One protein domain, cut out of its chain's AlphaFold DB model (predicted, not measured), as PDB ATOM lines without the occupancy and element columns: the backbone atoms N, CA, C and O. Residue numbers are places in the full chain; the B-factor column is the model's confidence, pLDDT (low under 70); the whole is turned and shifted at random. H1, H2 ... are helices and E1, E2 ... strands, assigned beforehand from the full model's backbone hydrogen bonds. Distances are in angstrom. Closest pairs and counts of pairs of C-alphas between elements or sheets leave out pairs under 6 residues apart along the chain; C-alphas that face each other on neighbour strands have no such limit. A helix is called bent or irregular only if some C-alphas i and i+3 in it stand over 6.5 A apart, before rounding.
ATOM      1  N   LYS A  10     283.408 361.986 387.321       83.25
ATOM      2  CA  LYS A  10     282.688 361.097 388.249       83.25
ATOM      3  C   LYS A  10     281.239 360.881 387.827       83.25
ATOM      4  O   LYS A  10     280.753 359.761 387.882       83.25
ATOM      5  N   VAL A  11     280.561 361.943 387.389       85.94
ATOM      6  CA  VAL A  11     279.176 361.841 386.897       85.94
ATOM      7  C   VAL A  11     279.129 360.952 385.661       85.94
ATOM      8  O   VAL A  11     278.309 360.047 385.589       85.94
ATOM      9  N   PHE A  12     280.072 361.145 384.743       86.44
ATOM     10  CA  PHE A  12     280.158 360.320 383.547       86.44
ATOM     11  C   PHE A  12     280.494 358.852 383.844       86.44
ATOM     12  O   PHE A  12     279.937 357.962 383.210       86.44
ATOM     13  N   ALA A  13     281.342 358.574 384.839       89.94
ATOM     14  CA  ALA A  13     281.568 357.203 385.295       89.94
ATOM     15  C   ALA A  13     280.275 356.553 385.808       89.94
ATOM     16  O   ALA A  13     279.953 355.450 385.382       89.94
ATOM     17  N   ASN A  14     279.491 357.259 386.629       90.00
ATOM     18  CA  ASN A  14     278.206 356.748 387.116       90.00
ATOM     19  C   ASN A  14     277.217 356.487 385.964       90.00
ATOM     20  O   ASN A  14     276.487 355.499 385.981       90.00
ATOM     21  N   GLU A  15     277.182 357.359 384.952       90.19
ATOM     22  CA  GLU A  15     276.361 357.146 383.752       90.19
ATOM     23  C   GLU A  15     276.804 355.902 382.971       90.19
ATOM     24  O   GLU A  15     275.956 355.131 382.514       90.19
ATOM     25  N   LEU A  16     278.117 355.679 382.837       91.12
ATOM     26  CA  LEU A  16     278.663 354.472 382.216       91.12
ATOM     27  C   LEU A  16     278.256 353.221 383.000       91.12
ATOM     28  O   LEU A  16     277.784 352.270 382.383       91.12
ATOM     29  N   GLU A  17     278.369 353.222 384.329       94.12
ATOM     30  CA  GLU A  17     277.937 352.094 385.170       94.12
ATOM     31  C   GLU A  17     276.454 351.777 384.955       94.12
ATOM     32  O   GLU A  17     276.093 350.641 384.648       94.12
ATOM     33  N   GLN A  18     275.590 352.795 385.008       92.38
ATOM     34  CA  GLN A  18     274.145 352.625 384.829       92.38
ATOM     35  C   GLN A  18     273.773 352.095 383.440       92.38
ATOM     36  O   GLN A  18     272.889 351.248 383.321       92.38
ATOM     37  N   LYS A  19     274.425 352.588 382.381       90.12
ATOM     38  CA  LYS A  19     274.093 352.216 380.997       90.12
ATOM     39  C   LYS A  19     274.703 350.891 380.552       90.12
ATOM     40  O   LYS A  19     274.153 350.237 379.669       90.12
ATOM     41  N   THR A  20     275.851 350.516 381.108       89.62
ATOM     42  CA  THR A  20     276.601 349.325 380.675       89.62
ATOM     43  C   THR A  20     276.456 348.147 381.636       89.62
ATOM     44  O   THR A  20     276.743 347.011 381.254       89.62
ATOM     45  N   GLY A  21     276.035 348.394 382.881       91.88
ATOM     46  CA  GLY A  21     276.049 347.399 383.952       91.88
ATOM     47  C   GLY A  21     277.459 346.916 384.316       91.88
ATOM     48  O   GLY A  21     277.594 345.841 384.893       91.88
ATOM     49  N   CYS A  22     278.500 347.648 383.912       93.12
ATOM     50  CA  CYS A  22     279.887 347.370 384.271       93.12
ATOM     51  C   CYS A  22     280.272 348.134 385.538       93.12
ATOM     52  O   CYS A  22     279.794 349.245 385.745       93.12
ATOM     53  N   ASP A  23     281.213 347.593 386.305       94.44
ATOM     54  CA  ASP A  23     281.908 348.339 387.355       94.44
ATOM     55  C   ASP A  23     282.973 349.235 386.702       94.44
ATOM     56  O   ASP A  23     283.814 348.740 385.936       94.44
ATOM     57  N   VAL A  24     282.976 350.543 386.986       93.94
ATOM     58  CA  VAL A  24     283.862 351.496 386.296       93.94
ATOM     59  C   VAL A  24     284.991 351.980 387.207       93.94
ATOM     60  O   VAL A  24     284.779 352.662 388.204       93.94
ATOM     61  N   LEU A  25     286.239 351.703 386.812       92.06
ATOM     62  CA  LEU A  25     287.428 352.217 387.500       92.06
ATOM     63  C   LEU A  25     288.031 353.415 386.758       92.06
ATOM     64  O   LEU A  25     288.527 353.283 385.634       92.06
ATOM     65  N   ILE A  26     288.037 354.573 387.421       89.50
ATOM     66  CA  ILE A  26     288.534 355.843 386.879       89.50
ATOM     67  C   ILE A  26     290.028 356.003 387.169       89.50
ATOM     68  O   ILE A  26     290.463 355.887 388.316       89.50
ATOM     69  N   ARG A  27     290.810 356.370 386.151       86.06
ATOM     70  CA  ARG A  27     292.206 356.789 386.306       86.06
ATOM     71  C   ARG A  27     292.449 358.119 385.598       86.06
ATOM     72  O   ARG A  27     292.239 358.242 384.394       86.06
ATOM     73  N   LEU A  28     292.912 359.109 386.361       80.19
ATOM     74  CA  LEU A  28     293.381 360.390 385.831       80.19
ATOM     75  C   LEU A  28     294.829 360.224 385.369       80.19
ATOM     76  O   LEU A  28     295.696 359.840 386.163       80.19
ATOM     77  N   MET A  29     295.101 360.499 384.097       74.94
ATOM     78  CA  MET A  29     296.449 360.377 383.550       74.94
ATOM     79  C   MET A  29     297.219 361.676 383.806       74.94
ATOM     80  O   MET A  29     296.736 362.770 383.535       74.94
ATOM     81  N   ARG A  30     298.426 361.581 384.379       61.47
ATOM     82  CA  ARG A  30     299.229 362.774 384.687       61.47
ATOM     83  C   ARG A  30     299.669 363.478 383.399       61.47
ATOM     84  O   ARG A  30     300.251 362.846 382.523       61.47
ATOM     85  N   GLY A  31     299.471 364.795 383.350       58.72
ATOM     86  CA  GLY A  31     300.088 365.686 382.359       58.72
ATOM     87  C   GLY A  31     299.283 365.948 381.087       58.72
ATOM     88  O   GLY A  31     299.769 366.689 380.239       58.72
ATOM     89  N   LYS A  32     298.084 365.380 380.940       59.44
ATOM     90  CA  LYS A  32     297.160 365.668 379.836       59.44
ATOM     91  C   LYS A  32     295.721 365.542 380.355       59.44
ATOM     92  O   LYS A  32     295.510 364.757 381.278       59.44
ATOM     93  N   ASP A  33     294.752 366.265 379.793       67.69
ATOM     94  CA  ASP A  33     293.317 366.216 380.155       67.69
ATOM     95  C   ASP A  33     292.645 364.889 379.718       67.69
ATOM     96  O   ASP A  33     291.604 364.849 379.068       67.69
ATOM     97  N   HIS A  34     293.292 363.771 380.054       77.56
ATOM     98  CA  HIS A  34     292.966 362.414 379.649       77.56
ATOM     99  C   HIS A  34     292.406 361.654 380.851       77.56
ATOM    100  O   HIS A  34     293.090 361.461 381.867       77.56
ATOM    101  N   VAL A  35     291.178 361.163 380.714       86.25
ATOM    102  CA  VAL A  35     290.543 360.311 381.720       86.25
ATOM    103  C   VAL A  35     290.315 358.930 381.134       86.25
ATOM    104  O   VAL A  35     289.697 358.789 380.081       86.25
ATOM    105  N   HIS A  36     290.811 357.906 381.826       89.25
ATOM    106  CA  HIS A  36     290.555 356.518 381.475       89.25
ATOM    107  C   HIS A  36     289.461 355.934 382.374       89.25
ATOM    108  O   HIS A  36     289.541 356.028 383.600       89.25
ATOM    109  N   TYR A  37     288.492 355.264 381.759       91.56
ATOM    110  CA  TYR A  37     287.420 354.516 382.403       91.56
ATOM    111  C   TYR A  37     287.583 353.046 382.023       91.56
ATOM    112  O   TYR A  37     287.303 352.657 380.892       91.56
ATOM    113  N   GLN A  38     288.085 352.228 382.945       92.62
ATOM    114  CA  GLN A  38     288.146 350.784 382.735       92.62
ATOM    115  C   GLN A  38     286.799 350.178 383.103       92.62
ATOM    116  O   GLN A  38     286.365 350.319 384.245       92.62
ATOM    117  N   LEU A  39     286.167 349.505 382.146       93.38
ATOM    118  CA  LEU A  39     284.880 348.848 382.330       93.38
ATOM    119  C   LEU A  39     285.122 347.385 382.677       93.38
ATOM    120  O   LEU A  39     285.742 346.649 381.900       93.38
ATOM    121  N   ASN A  40     284.667 346.978 383.857       90.75
ATOM    122  CA  ASN A  40     284.840 345.626 384.362       90.75
ATOM    123  C   ASN A  40     283.502 344.906 384.488       90.75
ATOM    124  O   ASN A  40     282.487 345.501 384.837       90.75
ATOM    125  N   ARG A  41     283.521 343.599 384.242       89.25
ATOM    126  CA  ARG A  41     282.381 342.714 384.446       89.25
ATOM    127  C   ARG A  41     282.877 341.377 384.960       89.25
ATOM    128  O   ARG A  41     283.821 340.810 384.415       89.25
ATOM    129  N   MET A  42     282.276 340.903 386.049       86.50
ATOM    130  CA  MET A  42     282.636 339.629 386.687       86.50
ATOM    131  C   MET A  42     284.146 339.492 386.982       86.50
ATOM    132  O   MET A  42     284.724 338.419 386.836       86.50
ATOM    133  N   GLY A  43     284.803 340.590 387.375       82.75
ATOM    134  CA  GLY A  43     286.237 340.610 387.694       82.75
ATOM    135  C   GLY A  43     287.185 340.681 386.490       82.75
ATOM    136  O   GLY A  43     288.400 340.712 386.679       82.75
ATOM    137  N   PHE A  44     286.666 340.756 385.263       83.75
ATOM    138  CA  PHE A  44     287.463 340.935 384.054       83.75
ATOM    139  C   PHE A  44     287.246 342.311 383.437       83.75
ATOM    140  O   PHE A  44     286.150 342.861 383.502       83.75
ATOM    141  N   SER A  45     288.273 342.848 382.779       86.94
ATOM    142  CA  SER A  45     288.122 344.079 382.010       86.94
ATOM    143  C   SER A  45     287.598 343.789 380.605       86.94
ATOM    144  O   SER A  45     288.204 343.019 379.858       86.94
ATOM    145  N   LEU A  46     286.491 344.438 380.241       88.00
ATOM    146  CA  LEU A  46     285.979 344.470 378.867       88.00
ATOM    147  C   LEU A  46     286.720 345.505 378.011       88.00
ATOM    148  O   LEU A  46     286.708 345.418 376.784       88.00
ATOM    149  N   GLY A  47     287.398 346.459 378.647       88.12
ATOM    150  CA  GLY A  47     288.262 347.429 377.991       88.12
ATOM    151  C   GLY A  47     288.385 348.741 378.755       88.12
ATOM    152  O   GLY A  47     287.800 348.932 379.826       88.12
ATOM    153  N   VAL A  48     289.135 349.665 378.164       89.25
ATOM    154  CA  VAL A  48     289.348 351.022 378.670       89.25
ATOM    155  C   VAL A  48     288.799 352.026 377.664       89.25
ATOM    156  O   VAL A  48     289.255 352.088 376.523       89.25
ATOM    157  N   LEU A  49     287.839 352.838 378.101       88.75
ATOM    158  CA  LEU A  49     287.397 354.036 377.394       88.75
ATOM    159  C   LEU A  49     288.293 355.206 377.809       88.75
ATOM    160  O   LEU A  49     288.373 355.547 378.987       88.75
ATOM    161  N   CYS A  50     288.963 355.828 376.852       87.50
ATOM    162  CA  CYS A  50     289.731 357.047 377.043       87.50
ATOM    163  C   CYS A  50     288.925 358.230 376.510       87.50
ATOM    164  O   CYS A  50     288.495 358.219 375.356       87.50
ATOM    165  N   VAL A  51     288.740 359.246 377.350       84.31
ATOM    166  CA  VAL A  51     288.215 360.548 376.939       84.31
ATOM    167  C   VAL A  51     289.347 361.559 377.027       84.31
ATOM    168  O   VAL A  51     289.900 361.773 378.108       84.31
ATOM    169  N   ASN A  52     289.680 362.168 375.895       81.00
ATOM    170  CA  ASN A  52     290.719 363.181 375.768       81.00
ATOM    171  C   ASN A  52     290.195 364.354 374.937       81.00
ATOM    172  O   ASN A  52     289.766 364.142 373.808       81.00
ATOM    173  N   ASP A  53     290.187 365.566 375.496       72.56
ATOM    174  CA  ASP A  53     289.705 366.788 374.825       72.56
ATOM    175  C   ASP A  53     288.311 366.671 374.170       72.56
ATOM    176  O   ASP A  53     287.933 367.426 373.274       72.56
ATOM    177  N   GLY A  54     287.491 365.753 374.689       68.12
ATOM    178  CA  GLY A  54     286.143 365.452 374.212       68.12
ATOM    179  C   GLY A  54     286.065 364.485 373.031       68.12
ATOM    180  O   GLY A  54     284.966 364.247 372.526       68.12
ATOM    181  N   GLU A  55     287.189 363.888 372.643       74.62
ATOM    182  CA  GLU A  55     287.245 362.694 371.808       74.62
ATOM    183  C   GLU A  55     287.229 361.436 372.682       74.62
ATOM    184  O   GLU A  55     287.956 361.332 373.675       74.62
ATOM    185  N   ALA A  56     286.391 360.472 372.304       82.56
ATOM    186  CA  ALA A  56     286.292 359.174 372.954       82.56
ATOM    187  C   ALA A  56     286.979 358.107 372.091       82.56
ATOM    188  O   ALA A  56     286.690 357.971 370.905       82.56
ATOM    189  N   SER A  57     287.870 357.327 372.696       83.06
ATOM    190  CA  SER A  57     288.523 356.168 372.076       83.06
ATOM    191  C   SER A  57     288.430 354.964 373.007       83.06
ATOM    192  O   SER A  57     288.422 355.120 374.226       83.06
ATOM    193  N   PHE A  58     288.321 353.755 372.459       84.75
ATOM    194  CA  PHE A  58     288.102 352.547 373.255       84.75
ATOM    195  C   PHE A  58     289.116 351.461 372.901       84.75
ATOM    196  O   PHE A  58     289.279 351.110 371.735       84.75
ATOM    197  N   ALA A  59     289.786 350.929 373.924       84.69
ATOM    198  CA  ALA A  59     290.720 349.819 373.810       84.69
ATOM    199  C   ALA A  59     290.085 348.557 374.430       84.69
ATOM    200  O   ALA A  59     289.834 348.545 375.638       84.69
ATOM    201  N   PRO A  60     289.792 347.509 373.642       82.69
ATOM    202  CA  PRO A  60     289.057 346.338 374.114       82.69
ATOM    203  C   PRO A  60     289.945 345.358 374.895       82.69
ATOM    204  O   PRO A  60     291.115 345.189 374.565       82.69
ATOM    205  N   PHE A  61     289.377 344.679 375.898       78.12
ATOM    206  CA  PHE A  61     290.003 343.594 376.686       78.12
ATOM    207  C   PHE A  61     291.381 343.897 377.296       78.12
ATOM    208  O   PHE A  61     292.160 342.989 377.595       78.12
ATOM    209  N   VAL A  62     291.681 345.174 377.513       75.56
ATOM    210  CA  VAL A  62     292.897 345.629 378.186       75.56
ATOM    211  C   VAL A  62     292.551 346.215 379.542       75.56
ATOM    212  O   VAL A  62     291.485 346.792 379.725       75.56
ATOM    213  N   THR A  63     293.477 346.103 380.488       73.88
ATOM    214  CA  THR A  63     293.428 346.903 381.711       73.88
ATOM    215  C   THR A  63     294.163 348.221 381.485       73.88
ATOM    216  O   THR A  63     294.880 348.395 380.495       73.88
ATOM    217  N   HIS A  64     294.063 349.140 382.446       67.75
ATOM    218  CA  HIS A  64     294.873 350.363 382.450       67.75
ATOM    219  C   HIS A  64     296.383 350.110 382.294       67.75
ATOM    220  O   HIS A  64     297.094 350.996 381.830       67.75
ATOM    221  N   GLU A  65     296.881 348.941 382.708       68.19
ATOM    222  CA  GLU A  65     298.306 348.585 382.670       68.19
ATOM    223  C   GLU A  65     298.732 347.985 381.325       68.19
ATOM    224  O   GLU A  65     299.878 348.151 380.916       68.19
ATOM    225  N   THR A  66     297.818 347.314 380.617       66.31
ATOM    226  CA  THR A  66     298.136 346.549 379.399       66.31
ATOM    227  C   THR A  66     297.687 347.225 378.109       66.31
ATOM    228  O   THR A  66     297.958 346.708 377.029       66.31
ATOM    229  N   ALA A  67     297.031 348.385 378.191       59.78
ATOM    230  CA  ALA A  67     296.469 349.094 377.040       59.78
ATOM    231  C   ALA A  67     297.494 349.524 375.974       59.78
ATOM    232  O   ALA A  67     297.094 349.989 374.909       59.78
ATOM    233  N   GLN A  68     298.800 349.403 376.238       53.38
ATOM    234  CA  GLN A  68     299.814 349.995 375.376       53.38
ATOM    235  C   GLN A  68     300.252 349.163 374.169       53.38
ATOM    236  O   GLN A  68     300.710 349.809 373.238       53.38
ATOM    237  N   ASN A  69     300.132 347.823 374.115       52.06
ATOM    238  CA  ASN A  69     300.898 347.094 373.081       52.06
ATOM    239  C   ASN A  69     300.273 345.904 372.333       52.06
ATOM    240  O   ASN A  69     300.852 345.565 371.315       52.06
ATOM    241  N   ASP A  70     299.130 345.309 372.699       50.97
ATOM    242  CA  ASP A  70     298.584 344.190 371.899       50.97
ATOM    243  C   ASP A  70     297.055 344.063 372.009       50.97
ATOM    244  O   ASP A  70     296.506 343.875 373.095       50.97
ATOM    245  N   GLN A  71     296.357 344.151 370.870       56.78
ATOM    246  CA  GLN A  71     294.888 344.105 370.753       56.78
ATOM    247  C   GLN A  71     294.372 342.710 370.342       56.78
ATOM    248  O   GLN A  71     293.550 342.581 369.435       56.78
ATOM    249  N   TYR A  72     294.854 341.639 370.979       60.97
ATOM    250  CA  TYR A  72     294.335 340.285 370.739       60.97
ATOM    251  C   TYR A  72     293.255 339.911 371.760       60.97
ATOM    252  O   TYR A  72     293.465 340.005 372.971       60.97
ATOM    253  N   ILE A  73     292.117 339.394 371.285       63.12
ATOM    254  CA  ILE A  73     291.110 338.772 372.155       63.12
ATOM    255  C   ILE A  73     291.596 337.361 372.496       63.12
ATOM    256  O   ILE A  73     291.531 336.447 371.675       63.12
ATOM    257  N   ASN A  74     292.120 337.173 373.708       66.75
ATOM    258  CA  ASN A  74     292.523 335.851 374.185       66.75
ATOM    259  C   ASN A  74     291.298 334.924 374.311       66.75
ATOM    260  O   ASN A  74     290.247 335.357 374.783       66.75
ATOM    261  N   ALA A  75     291.448 333.638 373.970       69.12
ATOM    262  CA  ALA A  75     290.377 332.639 374.053       69.12
ATOM    263  C   ALA A  75     289.689 332.585 375.433       69.12
ATOM    264  O   ALA A  75     288.486 332.349 375.516       69.12
ATOM    265  N   ARG A  76     290.424 332.885 376.514       71.19
ATOM    266  CA  ARG A  76     289.885 332.976 377.881       71.19
ATOM    267  C   ARG A  76     288.781 334.027 378.050       71.19
ATOM    268  O   ARG A  76     288.025 333.949 379.008       71.19
ATOM    269  N   TYR A  77     288.704 335.004 377.148       71.50
ATOM    270  CA  TYR A  77     287.719 336.083 377.166       71.50
ATOM    271  C   TYR A  77     286.524 335.835 376.237       71.50
ATOM    272  O   TYR A  77     285.563 336.596 376.294       71.50
ATOM    273  N   LEU A  78     286.532 334.761 375.432       77.62
ATOM    274  CA  LEU A  78     285.407 334.404 374.556       77.62
ATOM    275  C   LEU A  78     284.066 334.248 375.293       77.62
ATOM    276  O   LEU A  78     283.063 334.684 374.734       77.62
ATOM    277  N   PRO A  79     283.999 333.725 376.537       81.94
ATOM    278  CA  PRO A  79     282.738 333.684 377.281       81.94
ATOM    279  C   PRO A  79     282.109 335.061 377.549       81.94
ATOM    280  O   PRO A  79     280.917 335.132 377.813       81.94
ATOM    281  N   MET A  80     282.884 336.149 377.476       79.50
ATOM    282  CA  MET A  80     282.404 337.526 377.665       79.50
ATOM    283  C   MET A  80     282.191 338.265 376.341       79.50
ATOM    284  O   MET A  80     282.010 339.483 376.332       79.50
ATOM    285  N   PHE A  81     282.270 337.569 375.205       83.06
ATOM    286  CA  PHE A  81     282.176 338.210 373.898       83.06
ATOM    287  C   PHE A  81     280.817 338.889 373.690       83.06
ATOM    288  O   PHE A  81     280.764 340.005 373.181       83.06
ATOM    289  N   ASP A  82     279.732 338.275 374.163       87.00
ATOM    290  CA  ASP A  82     278.397 338.875 374.088       87.00
ATOM    291  C   ASP A  82     278.280 340.131 374.963       87.00
ATOM    292  O   ASP A  82     277.747 341.149 374.516       87.00
ATOM    293  N   ASP A  83     278.852 340.105 376.173       86.69
ATOM    294  CA  ASP A  83     278.923 341.279 377.054       86.69
ATOM    295  C   ASP A  83     279.729 342.414 376.403       86.69
ATOM    296  O   ASP A  83     279.344 343.582 376.459       86.69
ATOM    297  N   PHE A  84     280.825 342.069 375.728       86.06
ATOM    298  CA  PHE A  84     281.631 343.010 374.960       86.06
ATOM    299  C   PHE A  84     280.860 343.621 373.781       86.06
ATOM    300  O   PHE A  84     280.875 344.838 373.591       86.06
ATOM    301  N   VAL A  85     280.136 342.808 373.007       88.81
ATOM    302  CA  VAL A  85     279.283 343.295 371.910       88.81
ATOM    303  C   VAL A  85     278.193 344.223 372.446       88.81
ATOM    304  O   VAL A  85     277.911 345.258 371.839       88.81
ATOM    305  N   GLN A  86     277.592 343.886 373.588       91.56
ATOM    306  CA  GLN A  86     276.587 344.732 374.222       91.56
ATOM    307  C   GLN A  86     277.178 346.066 374.687       91.56
ATOM    308  O   GLN A  86     276.565 347.110 374.461       91.56
ATOM    309  N   LEU A  87     278.384 346.054 375.261       87.88
ATOM    310  CA  LEU A  87     279.110 347.272 375.603       87.88
ATOM    311  C   LEU A  87     279.315 348.161 374.366       87.88
ATOM    312  O   LEU A  87     278.986 349.344 374.414       87.88
ATOM    313  N   LEU A  88     279.787 347.606 373.246       88.00
ATOM    314  CA  LEU A  88     279.988 348.382 372.016       88.00
ATOM    315  C   LEU A  88     278.688 349.002 371.485       88.00
ATOM    316  O   LEU A  88     278.706 350.154 371.052       88.00
ATOM    317  N   LYS A  89     277.559 348.284 371.558       89.44
ATOM    318  CA  LYS A  89     276.237 348.830 371.196       89.44
ATOM    319  C   LYS A  89     275.849 350.008 372.090       89.44
ATOM    320  O   LYS A  89     275.436 351.045 371.584       89.44
ATOM    321  N   THR A  90     276.043 349.885 373.402       88.25
ATOM    322  CA  THR A  90     275.767 350.982 374.337       88.25
ATOM    323  C   THR A  90     276.658 352.195 374.057       88.25
ATOM    324  O   THR A  90     276.162 353.320 374.044       88.25
ATOM    325  N   LEU A  91     277.954 351.997 373.785       85.56
ATOM    326  CA  LEU A  91     278.855 353.098 373.423       85.56
ATOM    327  C   LEU A  91     278.426 353.753 372.100       85.56
ATOM    328  O   LEU A  91     278.412 354.978 372.005       85.56
ATOM    329  N   GLN A  92     278.016 352.964 371.104       85.44
ATOM    330  CA  GLN A  92     277.458 353.488 369.856       85.44
ATOM    331  C   GLN A  92     276.251 354.395 370.130       85.44
ATOM    332  O   GLN A  92     276.223 355.521 369.643       85.44
ATOM    333  N   ASP A  93     275.292 353.948 370.940       85.12
ATOM    334  CA  ASP A  93     274.101 354.736 371.277       85.12
ATOM    335  C   ASP A  93     274.424 355.989 372.112       85.12
ATOM    336  O   ASP A  93     273.685 356.970 372.072       85.12
ATOM    337  N   MET A  94     275.525 355.978 372.871       82.25
ATOM    338  CA  MET A  94     275.968 357.130 373.661       82.25
ATOM    339  C   MET A  94     276.682 358.203 372.838       82.25
ATOM    340  O   MET A  94     276.537 359.380 373.157       82.25
ATOM    341  N   PHE A  95     277.473 357.821 371.832       81.44
ATOM    342  CA  PHE A  95     278.371 358.756 371.140       81.44
ATOM    343  C   PHE A  95     278.015 359.024 369.679       81.44
ATOM    344  O   PHE A  95     278.546 359.967 369.094       81.44
ATOM    345  N   VAL A  96     277.142 358.221 369.069       79.44
ATOM    346  CA  VAL A  96     276.751 358.388 367.667       79.44
ATOM    347  C   VAL A  96     275.353 358.991 367.600       79.44
ATOM    348  O   VAL A  96     274.354 358.312 367.827       79.44
TER     349      VAL A  96
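What this domain is: This is residues 10 to 96 of the 100 residues of an uncharacterized protein of Butyricicoccus sp. 1XD8-22 (UniProt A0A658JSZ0). A strongly twisted sheet of four antiparallel strands has two helices over one face, H1 over the E1 side and the longer, kinked H2 over E3. The helices meet at a steep angle, and the long link of residues 61 to 74 loops out on the side of the sheet away from them. The printed part has 87 residues, with two named helices and four named strands in the chain order H1 E1 E2 E3 E4 H2, and its class is mixed, helices and strands. The sheet's order is E1 - E2 - E3 - E4, a meander, each strand the antiparallel neighbour of the one before. The whole is compact, with a radius of gyration of the C-alphas of 12.4 A, and rounded, with spans of 35 by 28 by 23 A.

How they stand to each other: The inner strands E2, residues 34 to 41, and E3, residues 44 to 52, form a hairpin, with N 37 and O 49 2.8 A apart, within hydrogen-bond range. Edge strand E1, residues 23 to 28, forms a hairpin with E2, where N 25 and O 38 are 2.9 A apart. Edge strand E4, residues 55 to 60, forms a hairpin with E3, where N 50 and O 57 are 2.8 A apart. E1 and E4 are apart. H2, residues 75 to 95, is on the sheet at a height of 8.4 A, over E3 and along the strands, at 21 degrees to E3 on the local plane. Its closest C-alphas to E3 are those of Phe 84 and Leu 46, 6.0 A apart. H2 has a kink of 55 degrees near residue 82 and is irregular, with C-alphas 79 and 82 7.5 A apart. H1, residues 10 to 20, is on the same face at a height of 9.1 A, over E1 and only just over E2, with 3 C-alphas on it. It runs slantwise to the strands, only just, at 30.1 degrees to E1 on the local plane. H1 and H2 touch, through residues 86 to 90 alone of H2, at a steep tilt of 64 degrees, opposite ways; their closest C-alphas are those of Thr 20 and Leu 87, 6.0 A apart. Every O i to N i+4 pair in H1 is within hydrogen-bond range, and 12 of 17 in H2.

Where its parts are: E3 is 24.0 A long from first to last C-alpha and E2 22.9 A. H2 measures 28.9 A and H1 15.3 A, while E1 is 16.7 A and E4 16.6 A. H1 begins at C-alpha 10 (282.688, 361.097, 388.249), and H2 ends at C-alpha 95 (278.371, 358.756, 371.140).

The domain as a whole: The two C-alphas farthest apart are those of Gly 31 and Pro 79, at 36.8 A. The printed part has no cut. The link from E4 to H2, 14 residues, is long, and the other links are tight. Mean pLDDT of the printed part is 80.9, and it is under 70 at residues 30 to 33, residue 54 and residues 64 to 75.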